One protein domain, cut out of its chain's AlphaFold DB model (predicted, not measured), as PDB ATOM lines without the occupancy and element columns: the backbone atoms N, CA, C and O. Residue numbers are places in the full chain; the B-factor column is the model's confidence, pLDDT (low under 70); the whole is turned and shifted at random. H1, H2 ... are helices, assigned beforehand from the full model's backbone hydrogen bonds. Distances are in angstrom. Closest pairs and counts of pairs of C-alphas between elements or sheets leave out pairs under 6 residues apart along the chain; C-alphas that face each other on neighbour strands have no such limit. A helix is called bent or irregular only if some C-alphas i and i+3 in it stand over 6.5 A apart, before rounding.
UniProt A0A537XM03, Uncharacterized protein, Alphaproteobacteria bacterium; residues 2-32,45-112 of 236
ATOM      1  N   PRO A   2       4.668   9.281 -39.891       44.97
ATOM      2  CA  PRO A   2       3.384   9.359 -39.215       44.97
ATOM      3  C   PRO A   2       3.673   9.625 -37.736       44.97
ATOM      4  O   PRO A   2       4.225   8.779 -37.037       44.97
ATOM      5  N   LEU A   3       3.383  10.843 -37.280       49.47
ATOM      6  CA  LEU A   3       3.260  11.117 -35.854       49.47
ATOM      7  C   LEU A   3       2.134  10.209 -35.355       49.47
ATOM      8  O   LEU A   3       1.075  10.139 -35.976       49.47
ATOM      9  N   SER A   4       2.375   9.444 -34.293       51.28
ATOM     10  CA  SER A   4       1.286   8.718 -33.649       51.28
ATOM     11  C   SER A   4       0.273   9.756 -33.162       51.28
ATOM     12  O   SER A   4       0.601  10.582 -32.316       51.28
ATOM     13  N   ASN A   5      -0.939   9.742 -33.720       65.62
ATOM     14  CA  ASN A   5      -2.015  10.671 -33.353       65.62
ATOM     15  C   ASN A   5      -2.740  10.242 -32.063       65.62
ATOM     16  O   ASN A   5      -3.772  10.809 -31.714       65.62
ATOM     17  N   ALA A   6      -2.251   9.204 -31.383       73.50
ATOM     18  CA  ALA A   6      -2.879   8.664 -30.190       73.50
ATOM     19  C   ALA A   6      -2.335   9.355 -28.934       73.50
ATOM     20  O   ALA A   6      -1.137   9.309 -28.653       73.50
ATOM     21  N   CYS A   7      -3.237   9.949 -28.156       79.94
ATOM     22  CA  CYS A   7      -2.988  10.284 -26.760       79.94
ATOM     23  C   CYS A   7      -3.466   9.109 -25.900       79.94
ATOM     24  O   CYS A   7      -4.619   8.696 -26.014       79.94
ATOM     25  N   ILE A   8      -2.586   8.565 -25.058       84.75
ATOM     26  CA  ILE A   8      -2.923   7.497 -24.112       84.75
ATOM     27  C   ILE A   8      -2.865   8.093 -22.710       84.75
ATOM     28  O   ILE A   8      -1.844   8.648 -22.315       84.75
ATOM     29  N   SER A   9      -3.961   7.965 -21.966       86.75
ATOM     30  CA  SER A   9      -4.018   8.316 -20.547       86.75
ATOM     31  C   SER A   9      -4.013   7.040 -19.717       86.75
ATOM     32  O   SER A   9      -4.802   6.132 -19.970       86.75
ATOM     33  N   ILE A  10      -3.115   6.970 -18.738       87.25
ATOM     34  CA  ILE A  10      -3.002   5.855 -17.796       87.25
ATOM     35  C   ILE A  10      -3.187   6.435 -16.399       87.25
ATOM     36  O   ILE A  10      -2.556   7.433 -16.058       87.25
ATOM     37  N   THR A  11      -4.047   5.812 -15.600       85.19
ATOM     38  CA  THR A  11      -4.254   6.168 -14.194       85.19
ATOM     39  C   THR A  11      -3.885   4.979 -13.318       85.19
ATOM     40  O   THR A  11      -3.988   3.824 -13.736       85.19
ATOM     41  N   GLY A  12      -3.403   5.254 -12.113       80.19
ATOM     42  CA  GLY A  12      -3.054   4.218 -11.153       80.19
ATOM     43  C   GLY A  12      -2.273   4.777  -9.976       80.19
ATOM     44  O   GLY A  12      -1.691   5.858 -10.052       80.19
ATOM     45  N   ASN A  13      -2.232   4.009  -8.893       75.69
ATOM     46  CA  ASN A  13      -1.447   4.360  -7.718       75.69
ATOM     47  C   ASN A  13       0.008   3.938  -7.926       75.69
ATOM     48  O   ASN A  13       0.280   2.799  -8.305       75.69
ATOM     49  N   ALA A  14       0.939   4.861  -7.670       69.75
ATOM     50  CA  ALA A  14       2.381   4.628  -7.756       69.75
ATOM     51  C   ALA A  14       2.863   4.037  -9.101       69.75
ATOM     52  O   ALA A  14       3.802   3.239  -9.130       69.75
ATOM     53  N   VAL A  15       2.256   4.449 -10.223       74.38
ATOM     54  CA  VAL A  15       2.679   4.018 -11.566       74.38
ATOM     55  C   VAL A  15       4.157   4.360 -11.781       74.38
ATOM     56  O   VAL A  15       4.610   5.471 -11.500       74.38
ATOM     57  N   ARG A  16       4.929   3.383 -12.264       71.06
ATOM     58  CA  ARG A  16       6.339   3.544 -12.635       71.06
ATOM     59  C   ARG A  16       6.472   3.403 -14.143       71.06
ATOM     60  O   ARG A  16       5.914   2.483 -14.735       71.06
ATOM     61  N   LEU A  17       7.211   4.320 -14.757       69.06
ATOM     62  CA  LEU A  17       7.484   4.309 -16.189       69.06
ATOM     63  C   LEU A  17       8.837   3.652 -16.450       69.06
ATOM     64  O   LEU A  17       9.796   3.890 -15.723       69.06
ATOM     65  N   SER A  18       8.906   2.837 -17.501       68.06
ATOM     66  CA  SER A  18      10.176   2.305 -18.007       68.06
ATOM     67  C   SER A  18      10.995   3.408 -18.694       68.06
ATOM     68  O   SER A  18      10.420   4.355 -19.239       68.06
ATOM     69  N   GLU A  19      12.326   3.282 -18.698       61.09
ATOM     70  CA  GLU A  19      13.271   4.352 -19.064       61.09
ATOM     71  C   GLU A  19      13.030   4.947 -20.470       61.09
ATOM     72  O   GLU A  19      13.027   6.170 -20.630       61.09
ATOM     73  N   ASP A  20      12.754   4.122 -21.494       66.25
ATOM     74  CA  ASP A  20      12.488   4.621 -22.864       66.25
ATOM     75  C   ASP A  20      11.170   5.412 -22.955       66.25
ATOM     76  O   ASP A  20      10.993   6.286 -23.811       66.25
ATOM     77  N   LEU A  21      10.235   5.134 -22.043       70.19
ATOM     78  CA  LEU A  21       8.917   5.754 -22.031       70.19
ATOM     79  C   LEU A  21       8.908   7.081 -21.276       70.19
ATOM     80  O   LEU A  21       8.146   7.960 -21.660       70.19
ATOM     81  N   ALA A  22       9.773   7.285 -20.279       70.75
ATOM     82  CA  ALA A  22       9.748   8.486 -19.436       70.75
ATOM     83  C   ALA A  22       9.786   9.801 -20.242       70.75
ATOM     84  O   ALA A  22       9.093  10.758 -19.910       70.75
ATOM     85  N   ARG A  23      10.521   9.842 -21.366       74.19
ATOM     86  CA  ARG A  23      10.602  11.032 -22.238       74.19
ATOM     87  C   ARG A  23       9.338  11.319 -23.061       74.19
ATOM     88  O   ARG A  23       9.269  12.359 -23.708       74.19
ATOM     89  N   ARG A  24       8.393  10.375 -23.103       79.69
ATOM     90  CA  ARG A  24       7.144  10.422 -23.882       79.69
ATOM     91  C   ARG A  24       5.900  10.591 -23.001       79.69
ATOM     92  O   ARG A  24       4.793  10.557 -23.524       79.69
ATOM     93  N   PHE A  25       6.073  10.739 -21.690       80.19
ATOM     94  CA  PHE A  25       4.982  10.831 -20.727       80.19
ATOM     95  C   PHE A  25       4.984  12.187 -20.027       80.19
ATOM     96  O   PHE A  25       6.034  12.736 -19.700       80.19
ATOM     97  N   LEU A  26       3.783  12.696 -19.764       83.12
ATOM     98  CA  LEU A  26       3.550  13.786 -18.825       83.12
ATOM     99  C   LEU A  26       2.904  13.169 -17.591       83.12
ATOM    100  O   LEU A  26       1.813  12.609 -17.686       83.12
ATOM    101  N   VAL A  27       3.595  13.222 -16.457       80.94
ATOM    102  CA  VAL A  27       3.087  12.665 -15.200       80.94
ATOM    103  C   VAL A  27       2.329  13.743 -14.439       80.94
ATOM    104  O   VAL A  27       2.819  14.862 -14.272       80.94
ATOM    105  N   VAL A  28       1.126  13.386 -13.998       81.56
ATOM    106  CA  VAL A  28       0.264  14.210 -13.154       81.56
ATOM    107  C   VAL A  28       0.030  13.445 -11.861       81.56
ATOM    108  O   VAL A  28      -0.577  12.376 -11.880       81.56
ATOM    109  N   ASP A  29       0.504  14.002 -10.749       78.56
ATOM    110  CA  ASP A  29       0.259  13.455  -9.418       78.56
ATOM    111  C   ASP A  29      -1.013  14.074  -8.837       78.56
ATOM    112  O   ASP A  29      -1.129  15.297  -8.714       78.56
ATOM    113  N   LEU A  30      -1.972  13.223  -8.475       80.44
ATOM    114  CA  LEU A  30      -3.185  13.630  -7.776       80.44
ATOM    115  C   LEU A  30      -2.995  13.386  -6.277       80.44
ATOM    116  O   LEU A  30      -3.151  12.266  -5.801       80.44
ATOM    117  N   ASP A  31      -2.650  14.441  -5.541       80.88
ATOM    118  CA  ASP A  31      -2.510  14.403  -4.083       80.88
ATOM    119  C   ASP A  31      -3.783  14.936  -3.410       80.88
ATOM    120  O   ASP A  31      -4.108  16.123  -3.493       80.88
ATOM    121  N   ALA A  32      -4.507  14.046  -2.732       81.38
ATOM    122  CA  ALA A  32      -5.708  14.386  -1.975       81.38
ATOM    123  C   ALA A  32      -5.414  15.100  -0.644       81.38
ATOM    124  O   ALA A  32      -6.357  15.541   0.014       81.38
ATOM    125  N   ASP A  45     -21.139  16.073  -8.978       88.88
ATOM    126  CA  ASP A  45     -20.655  15.154  -9.998       88.88
ATOM    127  C   ASP A  45     -19.818  15.933 -11.027       88.88
ATOM    128  O   ASP A  45     -20.322  16.742 -11.813       88.88
ATOM    129  N   PHE A  46     -18.505  15.689 -11.027       87.94
ATOM    130  CA  PHE A  46     -17.577  16.328 -11.958       87.94
ATOM    131  C   PHE A  46     -17.938  16.085 -13.427       87.94
ATOM    132  O   PHE A  46     -17.720  16.971 -14.256       87.94
ATOM    133  N   ALA A  47     -18.469  14.909 -13.773       90.44
ATOM    134  CA  ALA A  47     -18.835  14.590 -15.146       90.44
ATOM    135  C   ALA A  47     -20.033  15.432 -15.599       90.44
ATOM    136  O   ALA A  47     -20.016  15.963 -16.712       90.44
ATOM    137  N   GLU A  48     -21.026  15.619 -14.728       93.69
ATOM    138  CA  GLU A  48     -22.177  16.482 -15.007       93.69
ATOM    139  C   GLU A  48     -21.755  17.945 -15.170       93.69
ATOM    140  O   GLU A  48     -22.118  18.589 -16.160       93.69
ATOM    141  N   VAL A  49     -20.909  18.452 -14.266       92.50
ATOM    142  CA  VAL A  49     -20.397  19.832 -14.322       92.50
ATOM    143  C   VAL A  49     -19.605  20.083 -15.608       92.50
ATOM    144  O   VAL A  49     -19.829  21.084 -16.296       92.50
ATOM    145  N   ILE A  50     -18.693  19.173 -15.970       93.06
ATOM    146  CA  ILE A  50     -17.900  19.284 -17.204       93.06
ATOM    147  C   ILE A  50     -18.803  19.194 -18.436       93.06
ATOM    148  O   ILE A  50     -18.592  19.935 -19.396       93.06
ATOM    149  N   SER A  51     -19.805  18.312 -18.423       94.56
ATOM    150  CA  SER A  51     -20.755  18.168 -19.529       94.56
ATOM    151  C   SER A  51     -21.544  19.460 -19.756       94.56
ATOM    152  O   SER A  51     -21.578  19.969 -20.878       94.56
ATOM    153  N   ALA A  52     -22.079  20.056 -18.686       95.94
ATOM    154  CA  ALA A  52     -22.831  21.308 -18.746       95.94
ATOM    155  C   ALA A  52     -21.983  22.493 -19.245       95.94
ATOM    156  O   ALA A  52     -22.476  23.342 -19.986       95.94
ATOM    157  N   ARG A  53     -20.692  22.537 -18.888       95.81
ATOM    158  CA  ARG A  53     -19.759  23.620 -19.259       95.81
ATOM    159  C   ARG A  53     -18.890  23.311 -20.475       95.81
ATOM    160  O   ARG A  53     -17.988  24.079 -20.805       95.81
ATOM    161  N   ARG A  54     -19.137  22.200 -21.173       95.62
ATOM    162  CA  ARG A  54     -18.265  21.707 -22.250       95.62
ATOM    163  C   ARG A  54     -17.966  22.768 -23.308       95.62
ATOM    164  O   ARG A  54     -16.816  22.904 -23.719       95.62
ATOM    165  N   SER A  55     -18.985  23.502 -23.752       96.88
ATOM    166  CA  SER A  55     -18.849  24.526 -24.794       96.88
ATOM    167  C   SER A  55     -17.964  25.692 -24.350       96.88
ATOM    168  O   SER A  55     -17.116  26.139 -25.118       96.88
ATOM    169  N   GLU A  56     -18.121  26.141 -23.103       96.62
ATOM    170  CA  GLU A  56     -17.307  27.197 -22.489       96.62
ATOM    171  C   GLU A  56     -15.839  26.757 -22.390       96.62
ATOM    172  O   GLU A  56     -14.945  27.435 -22.898       96.62
ATOM    173  N   LEU A  57     -15.595  25.569 -21.821       95.25
ATOM    174  CA  LEU A  57     -14.254  24.999 -21.662       95.25
ATOM    175  C   LEU A  57     -13.554  24.814 -23.012       95.25
ATOM    176  O   LEU A  57     -12.383  25.161 -23.170       95.25
ATOM    177  N   LEU A  58     -14.272  24.290 -24.008       96.12
ATOM    178  CA  LEU A  58     -13.727  24.099 -25.348       96.12
ATOM    179  C   LEU A  58     -13.439  25.440 -26.034       96.12
ATOM    180  O   LEU A  58     -12.405  25.573 -26.687       96.12
ATOM    181  N   GLY A  59     -14.310  26.438 -25.859       97.75
ATOM    182  CA  GLY A  59     -14.097  27.795 -26.359       97.75
ATOM    183  C   GLY A  59     -12.822  28.423 -25.796       97.75
ATOM    184  O   GLY A  59     -12.003  28.936 -26.563       97.75
ATOM    185  N   ALA A  60     -12.597  28.298 -24.486       96.25
ATOM    186  CA  ALA A  60     -11.375  28.761 -23.832       96.25
ATOM    187  C   ALA A  60     -10.128  28.040 -24.380       96.25
ATOM    188  O   ALA A  60      -9.167  28.688 -24.797       96.25
ATOM    189  N   LEU A  61     -10.159  26.703 -24.468       95.19
ATOM    190  CA  LEU A  61      -9.042  25.904 -24.992       95.19
ATOM    191  C   LEU A  61      -8.687  26.266 -26.440       95.19
ATOM    192  O   LEU A  61      -7.514  26.465 -26.762       95.19
ATOM    193  N   LEU A  62      -9.689  26.377 -27.317       96.19
ATOM    194  CA  LEU A  62      -9.481  26.734 -28.723       96.19
ATOM    195  C   LEU A  62      -8.995  28.176 -28.884       96.19
ATOM    196  O   LEU A  62      -8.202  28.447 -29.786       96.19
ATOM    197  N   THR A  63      -9.420  29.082 -28.003       97.50
ATOM    198  CA  THR A  63      -8.931  30.466 -27.969       97.50
ATOM    199  C   THR A  63      -7.447  30.512 -27.632       97.50
ATOM    200  O   THR A  63      -6.674  31.101 -28.389       97.50
ATOM    201  N   ILE A  64      -7.027  29.821 -26.569       96.69
ATOM    202  CA  ILE A  64      -5.614  29.725 -26.167       96.69
ATOM    203  C   ILE A  64      -4.777  29.103 -27.291       96.69
ATOM    204  O   ILE A  64      -3.728  29.637 -27.657       96.69
ATOM    205  N   TRP A  65      -5.255  28.001 -27.877       95.19
ATOM    206  CA  TRP A  65      -4.576  27.328 -28.983       95.19
ATOM    207  C   TRP A  65      -4.419  28.243 -30.205       95.19
ATOM    208  O   TRP A  65      -3.320  28.380 -30.746       95.19
ATOM    209  N   ARG A  66      -5.500  28.910 -30.633       96.94
ATOM    210  CA  ARG A  66      -5.487  29.818 -31.787       96.94
ATOM    211  C   ARG A  66      -4.557  31.004 -31.549       96.94
ATOM    212  O   ARG A  66      -3.736  31.298 -32.416       96.94
ATOM    213  N   TRP A  67      -4.661  31.649 -30.388       97.25
ATOM    214  CA  TRP A  67      -3.780  32.748 -29.999       97.25
ATOM    215  C   TRP A  67      -2.313  32.310 -30.030       97.25
ATOM    216  O   TRP A  67      -1.483  32.966 -30.660       97.25
ATOM    217  N   GLY A  68      -1.998  31.150 -29.451       95.31
ATOM    218  CA  GLY A  68      -0.647  30.596 -29.460       95.31
ATOM    219  C   GLY A  68      -0.092  30.352 -30.864       95.31
ATOM    220  O   GLY A  68       1.072  30.629 -31.132       95.31
ATOM    221  N   ARG A  69      -0.940  29.902 -31.797       94.69
ATOM    222  CA  ARG A  69      -0.580  29.683 -33.209       94.69
ATOM    223  C   ARG A  69      -0.301  30.975 -33.982       94.69
ATOM    224  O   ARG A  69       0.401  30.922 -34.988       94.69
ATOM    225  N   GLN A  70      -0.866  32.099 -33.547       95.88
ATOM    226  CA  GLN A  70      -0.714  33.407 -34.193       95.88
ATOM    227  C   GLN A  70       0.470  34.216 -33.645       95.88
ATOM    228  O   GLN A  70       0.845  35.222 -34.243       95.88
ATOM    229  N   ASN A  71       1.076  33.781 -32.537       94.00
ATOM    230  CA  ASN A  71       2.129  34.512 -31.842       94.00
ATOM    231  C   ASN A  71       3.453  33.741 -31.831       94.00
ATOM    232  O   ASN A  71       3.498  32.512 -31.867       94.00
ATOM    233  N   ARG A  72       4.569  34.473 -31.747       93.50
ATOM    234  CA  ARG A  72       5.896  33.880 -31.557       93.50
ATOM    235  C   ARG A  72       6.193  33.770 -30.065       93.50
ATOM    236  O   ARG A  72       6.648  34.728 -29.450       93.50
ATOM    237  N   LEU A  73       5.940  32.595 -29.503       95.69
ATOM    238  CA  LEU A  73       6.119  32.336 -28.078       95.69
ATOM    239  C   LEU A  73       7.535  31.851 -27.749       95.69
ATOM    240  O   LEU A  73       8.207  31.219 -28.571       95.69
ATOM    241  N   ALA A  74       7.981  32.142 -26.525       93.94
ATOM    242  CA  ALA A  74       9.182  31.534 -25.970       93.94
ATOM    243  C   ALA A  74       8.960  30.023 -25.811       93.94
ATOM    244  O   ALA A  74       7.903  29.582 -25.364       93.94
ATOM    245  N   ARG A  75       9.964  29.230 -26.189       92.56
ATOM    246  CA  ARG A  75       9.882  27.772 -26.092       92.56
ATOM    247  C   ARG A  75      10.215  27.323 -24.676       92.56
ATOM    248  O   ARG A  75      11.201  27.785 -24.104       92.56
ATOM    249  N   GLY A  76       9.427  26.386 -24.154       90.31
ATOM    250  CA  GLY A  76       9.802  25.616 -22.969       90.31
ATOM    251  C   GLY A  76      10.957  24.649 -23.240       90.31
ATOM    252  O   GLY A  76      11.604  24.687 -24.291       90.31
ATOM    253  N   MET A  77      11.188  23.723 -22.314       88.19
ATOM    254  CA  MET A  77      12.308  22.785 -22.417       88.19
ATOM    255  C   MET A  77      12.227  21.891 -23.663       88.19
ATOM    256  O   MET A  77      11.130  21.576 -24.134       88.19
ATOM    257  N   PRO A  78      13.362  21.449 -24.227       86.06
ATOM    258  CA  PRO A  78      13.346  20.583 -25.400       86.06
ATOM    259  C   PRO A  78      12.626  19.251 -25.132       86.06
ATOM    260  O   PRO A  78      12.985  18.508 -24.219       86.06
ATOM    261  N   MET A  79      11.640  18.914 -25.969       82.88
ATOM    262  CA  MET A  79      10.959  17.614 -25.962       82.88
ATOM    263  C   MET A  79      11.141  16.932 -27.316       82.88
ATOM    264  O   MET A  79      10.402  17.202 -28.262       82.88
ATOM    265  N   GLY A  80      12.147  16.058 -27.404       81.50
ATOM    266  CA  GLY A  80      12.518  15.407 -28.660       81.50
ATOM    267  C   GLY A  80      11.366  14.605 -29.267       81.50
ATOM    268  O   GLY A  80      10.836  13.709 -28.608       81.50
ATOM    269  N   SER A  81      11.045  14.885 -30.531       84.19
ATOM    270  CA  SER A  81       9.922  14.321 -31.300       84.19
ATOM    271  C   SER A  81       8.523  14.828 -30.911       84.19
ATOM    272  O   SER A  81       7.539  14.354 -31.478       84.19
ATOM    273  N   PHE A  82       8.415  15.785 -29.983       86.62
ATOM    274  CA  PHE A  82       7.154  16.415 -29.560       86.62
ATOM    275  C   PHE A  82       7.157  17.934 -29.774       86.62
ATOM    276  O   PHE A  82       6.358  18.652 -29.179       86.62
ATOM    277  N   GLU A  83       8.028  18.444 -30.642       88.69
ATOM    278  CA  GLU A  83       8.219  19.878 -30.871       88.69
ATOM    279  C   GLU A  83       6.936  20.548 -31.383       88.69
ATOM    280  O   GLU A  83       6.603  21.655 -30.966       88.69
ATOM    281  N   VAL A  84       6.184  19.857 -32.248       90.00
ATOM    282  CA  VAL A  84       4.898  20.347 -32.771       90.00
ATOM    283  C   VAL A  84       3.848  20.429 -31.664       90.00
ATOM    284  O   VAL A  84       3.196  21.460 -31.518       90.00
ATOM    285  N   TRP A  85       3.708  19.370 -30.861       89.69
ATOM    286  CA  TRP A  85       2.783  19.358 -29.727       89.69
ATOM    287  C   TRP A  85       3.143  20.447 -28.710       89.69
ATOM    288  O   TRP A  85       2.268  21.184 -28.258       89.69
ATOM    289  N   ALA A  86       4.431  20.603 -28.402       91.56
ATOM    290  CA  ALA A  86       4.914  21.613 -27.472       91.56
ATOM    291  C   ALA A  86       4.567  23.026 -27.957       91.56
ATOM    292  O   ALA A  86       3.991  23.804 -27.201       91.56
ATOM    293  N   ALA A  87       4.816  23.323 -29.235       92.06
ATOM    294  CA  ALA A  87       4.498  24.622 -29.818       92.06
ATOM    295  C   ALA A  87       2.991  24.930 -29.831       92.06
ATOM    296  O   ALA A  87       2.601  26.090 -29.748       92.06
ATOM    297  N   TRP A  88       2.133  23.916 -29.982       92.31
ATOM    298  CA  TRP A  88       0.686  24.116 -30.125       92.31
ATOM    299  C   TRP A  88      -0.060  24.110 -28.795       92.31
ATOM    300  O   TRP A  88      -1.038  24.833 -28.649       92.31
ATOM    301  N   CYS A  89       0.376  23.284 -27.847       91.56
ATOM    302  CA  CYS A  89      -0.355  23.040 -26.607       91.56
ATOM    303  C   CYS A  89       0.372  23.616 -25.391       91.56
ATOM    304  O   CYS A  89      -0.240  24.289 -24.568       91.56
ATOM    305  N   ARG A  90       1.679  23.365 -25.267       92.94
ATOM    306  CA  ARG A  90       2.445  23.712 -24.064       92.94
ATOM    307  C   ARG A  90       2.862  25.178 -24.044       92.94
ATOM    308  O   ARG A  90       2.584  25.872 -23.075       92.94
ATOM    309  N   ASP A  91       3.551  25.633 -25.083       95.31
ATOM    310  CA  ASP A  91       4.153  26.969 -25.133       95.31
ATOM    311  C   ASP A  91       3.112  28.099 -24.934       95.31
ATOM    312  O   ASP A  91       3.424  29.052 -24.216       95.31
ATOM    313  N   PRO A  92       1.857  27.996 -25.432       96.88
ATOM    314  CA  PRO A  92       0.793  28.949 -25.095       96.88
ATOM    315  C   PRO A  92       0.477  29.010 -23.599       96.88
ATOM    316  O   PRO A  92       0.341  30.098 -23.048       96.88
ATOM    317  N   LEU A  93       0.423  27.863 -22.918       95.50
ATOM    318  CA  LEU A  93       0.200  27.818 -21.471       95.50
ATOM    319  C   LEU A  93       1.384  28.426 -20.705       95.50
ATOM    320  O   LEU A  93       1.173  29.152 -19.736       95.50
ATOM    321  N   LEU A  94       2.620  28.192 -21.159       95.56
ATOM    322  CA  LEU A  94       3.809  28.818 -20.565       95.56
ATOM    323  C   LEU A  94       3.759  30.339 -20.658       95.56
ATOM    324  O   LEU A  94       4.045  31.030 -19.683       95.56
ATOM    325  N   ALA A  95       3.364  30.863 -21.818       95.94
ATOM    326  CA  ALA A  95       3.236  32.297 -22.033       95.94
ATOM    327  C   ALA A  95       2.154  32.934 -21.140       95.94
ATOM    328  O   ALA A  95       2.277  34.098 -20.767       95.94
ATOM    329  N   LEU A  96       1.139  32.162 -20.736       95.88
ATOM    330  CA  LEU A  96       0.116  32.578 -19.769       95.88
ATOM    331  C   LEU A  96       0.570  32.470 -18.300       95.88
ATOM    332  O   LEU A  96      -0.159  32.887 -17.397       95.88
ATOM    333  N   GLY A  97       1.785  31.972 -18.047       94.56
ATOM    334  CA  GLY A  97       2.374  31.840 -16.713       94.56
ATOM    335  C   GLY A  97       2.238  30.450 -16.091       94.56
ATOM    336  O   GLY A  97       2.586  30.278 -14.923       94.56
ATOM    337  N   CYS A  98       1.760  29.451 -16.840       92.31
ATOM    338  CA  CYS A  98       1.741  28.073 -16.363       92.31
ATOM    339  C   CYS A  98       3.160  27.491 -16.292       92.31
ATOM    340  O   CYS A  98       4.069  27.877 -17.030       92.31
ATOM    341  N   LEU A  99       3.344  26.512 -15.408       89.88
ATOM    342  CA  LEU A  99       4.601  25.781 -15.289       89.88
ATOM    343  C   LEU A  99       4.802  24.819 -16.465       89.88
ATOM    344  O   LEU A  99       3.845  24.262 -16.998       89.88
ATOM    345  N   ASP A 100       6.065  24.575 -16.818       89.69
ATOM    346  CA  ASP A 100       6.416  23.597 -17.848       89.69
ATOM    347  C   ASP A 100       6.264  22.164 -17.319       89.69
ATOM    348  O   ASP A 100       7.040  21.761 -16.443       89.69
ATOM    349  N   PRO A 101       5.309  21.368 -17.846       84.94
ATOM    350  CA  PRO A 101       5.103  19.996 -17.396       84.94
ATOM    351  C   PRO A 101       6.299  19.093 -17.733       84.94
ATOM    352  O   PRO A 101       6.497  18.074 -17.072       84.94
ATOM    353  N   ALA A 102       7.155  19.480 -18.687       84.50
ATOM    354  CA  ALA A 102       8.376  18.745 -18.993       84.50
ATOM    355  C   ALA A 102       9.405  18.782 -17.847       84.50
ATOM    356  O   ALA A 102      10.294  17.935 -17.828       84.50
ATOM    357  N   ARG A 103       9.271  19.679 -16.849       81.50
ATOM    358  CA  ARG A 103      10.127  19.671 -15.635       81.50
ATOM    359  C   ARG A 103      10.051  18.343 -14.904       81.50
ATOM    360  O   ARG A 103      11.066  17.814 -14.471       81.50
ATOM    361  N   ARG A 104       8.863  17.743 -14.878       75.56
ATOM    362  CA  ARG A 104       8.653  16.437 -14.250       75.56
ATOM    363  C   ARG A 104       9.365  15.302 -14.980       75.56
ATOM    364  O   ARG A 104       9.698  14.303 -14.360       75.56
ATOM    365  N   ILE A 105       9.647  15.443 -16.277       75.69
ATOM    366  CA  ILE A 105      10.404  14.433 -17.033       75.69
ATOM    367  C   ILE A 105      11.848  14.355 -16.526       75.69
ATOM    368  O   ILE A 105      12.431  13.272 -16.499       75.69
ATOM    369  N   GLU A 106      12.433  15.479 -16.112       67.38
ATOM    370  CA  GLU A 106      13.758  15.484 -15.487       67.38
ATOM    371  C   GLU A 106      13.722  14.823 -14.108       67.38
ATOM    372  O   GLU A 106      14.553  13.954 -13.848       67.38
ATOM    373  N   ASP A 107      12.711  15.127 -13.286       67.31
ATOM    374  CA  ASP A 107      12.505  14.467 -11.987       67.31
ATOM    375  C   ASP A 107      12.408  12.937 -12.145       67.31
ATOM    376  O   ASP A 107      13.070  12.185 -11.426       67.31
ATOM    377  N   LEU A 108      11.643  12.463 -13.135       67.50
ATOM    378  CA  LEU A 108      11.489  11.034 -13.427       67.50
ATOM    379  C   LEU A 108      12.805  10.378 -13.844       67.50
ATOM    380  O   LEU A 108      13.084   9.253 -13.441       67.50
ATOM    381  N   LYS A 109      13.638  11.082 -14.618       65.25
ATOM    382  CA  LYS A 109      14.976  10.595 -14.987       65.25
ATOM    383  C   LYS A 109      15.908  10.507 -13.779       65.25
ATOM    384  O   LYS A 109      16.775   9.640 -13.763       65.25
ATOM    385  N   VAL A 110      15.772  11.403 -12.801       61.06
ATOM    386  CA  VAL A 110      16.571  11.382 -11.564       61.06
ATOM    387  C   VAL A 110      16.134  10.242 -10.647       61.06
ATOM    388  O   VAL A 110      16.977   9.626 -10.001       61.06
ATOM    389  N   GLN A 111      14.838   9.939 -10.597       57.47
ATOM    390  CA  GLN A 111      14.261   8.897  -9.740       57.47
ATOM    391  C   GLN A 111      14.353   7.477 -10.320       57.47
ATOM    392  O   GLN A 111      13.865   6.531  -9.704       57.47
ATOM    393  N   ASP A 112      14.973   7.320 -11.485       67.69
ATOM    394  CA  ASP A 112      15.136   6.044 -12.170       67.69
ATOM    395  C   ASP A 112      16.118   5.117 -11.418       67.69
ATOM    396  O   ASP A 112      17.324   5.397 -11.378       67.69
TER     397      ASP A 112
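Overview. This is residues 2 to 32 and 45 to 112 of the 236 residues of an uncharacterized protein of Alphaproteobacteria bacterium (UniProt A0A537XM03). This is an open arrangement of helices: the last part of the long helix H3 packs crosswise on H4, and beyond H4, on the side away from H3, H5 and the very short H1 make a second small pair. Residues 45 to 60, of which 46 to 52 belong to H2 and 54 to 60 to H3, stick out from the rest as a free arm. The printed part has 99 residues with five named helices, in the order H1, H2, H3, H4, H5, and no named strand; the class is all helix, though under half of the residues, 49 of 99, are in named elements. The whole is only just loose, close to compact, with a radius of gyration of the C-alphas of 15.5 A, and spans 40 by 39 by 31 A.

Along the chain. H3, the longest helix, has residues 54 to 70 and runs 24.2 A from C-alpha 54 at (-18.265, 21.707, -22.250) to C-alpha 70 at (-0.714, 33.407, -34.193). Before it comes H2, residues 46 to 52, 9.9 A long. H4, residues 83 to 95, is 16.0 A long. H4 is irregular, but only just: C-alphas 88 and 91 are 6.7 A apart. H5, residues 103 to 110, is 11.3 A long and ends with C-alpha 110 at (16.571, 11.382, -11.564). H1, residues 19 to 22, is 5.4 A long.

Arrangement. H3 touches H4 with residues 64 to 69 alone; the closest C-alphas are those of Gly 68 and Pro 92, 4.9 A apart. The lines of H3 and H4 stand about perpendicular, at 77 degrees. H2 and H3 meet only through their link, a tight one of one residue, and H2 touches no helix. H5 touches H1, and their closest C-alphas are those of Ala 22 and Ile 105, 6.4 A apart. H4 and H5 are apart, as are H3 and H5. In H2, H3 and H5 every O i to N i+4 pair is within hydrogen-bond range; in H4 6 of 9 are, and H1 is too short for such a pair.

Size, cuts and confidence. The two C-alphas farthest apart, those of Ala 52 and Asp 112, are 41.4 A from each other. Residues 33 to 44 are not printed, and C-alphas 32 and 45 are 17.0 A apart across this cut, which lies in the link from H1 to H2. The link from H3 to H4 is long, with 12 residues, and residues 2 to 18 also hold no named element. The mean pLDDT of the printed part is 84.3; it is under 70 in residues 2 to 5, 14, 17 to 20 and 106 to 112 of this model.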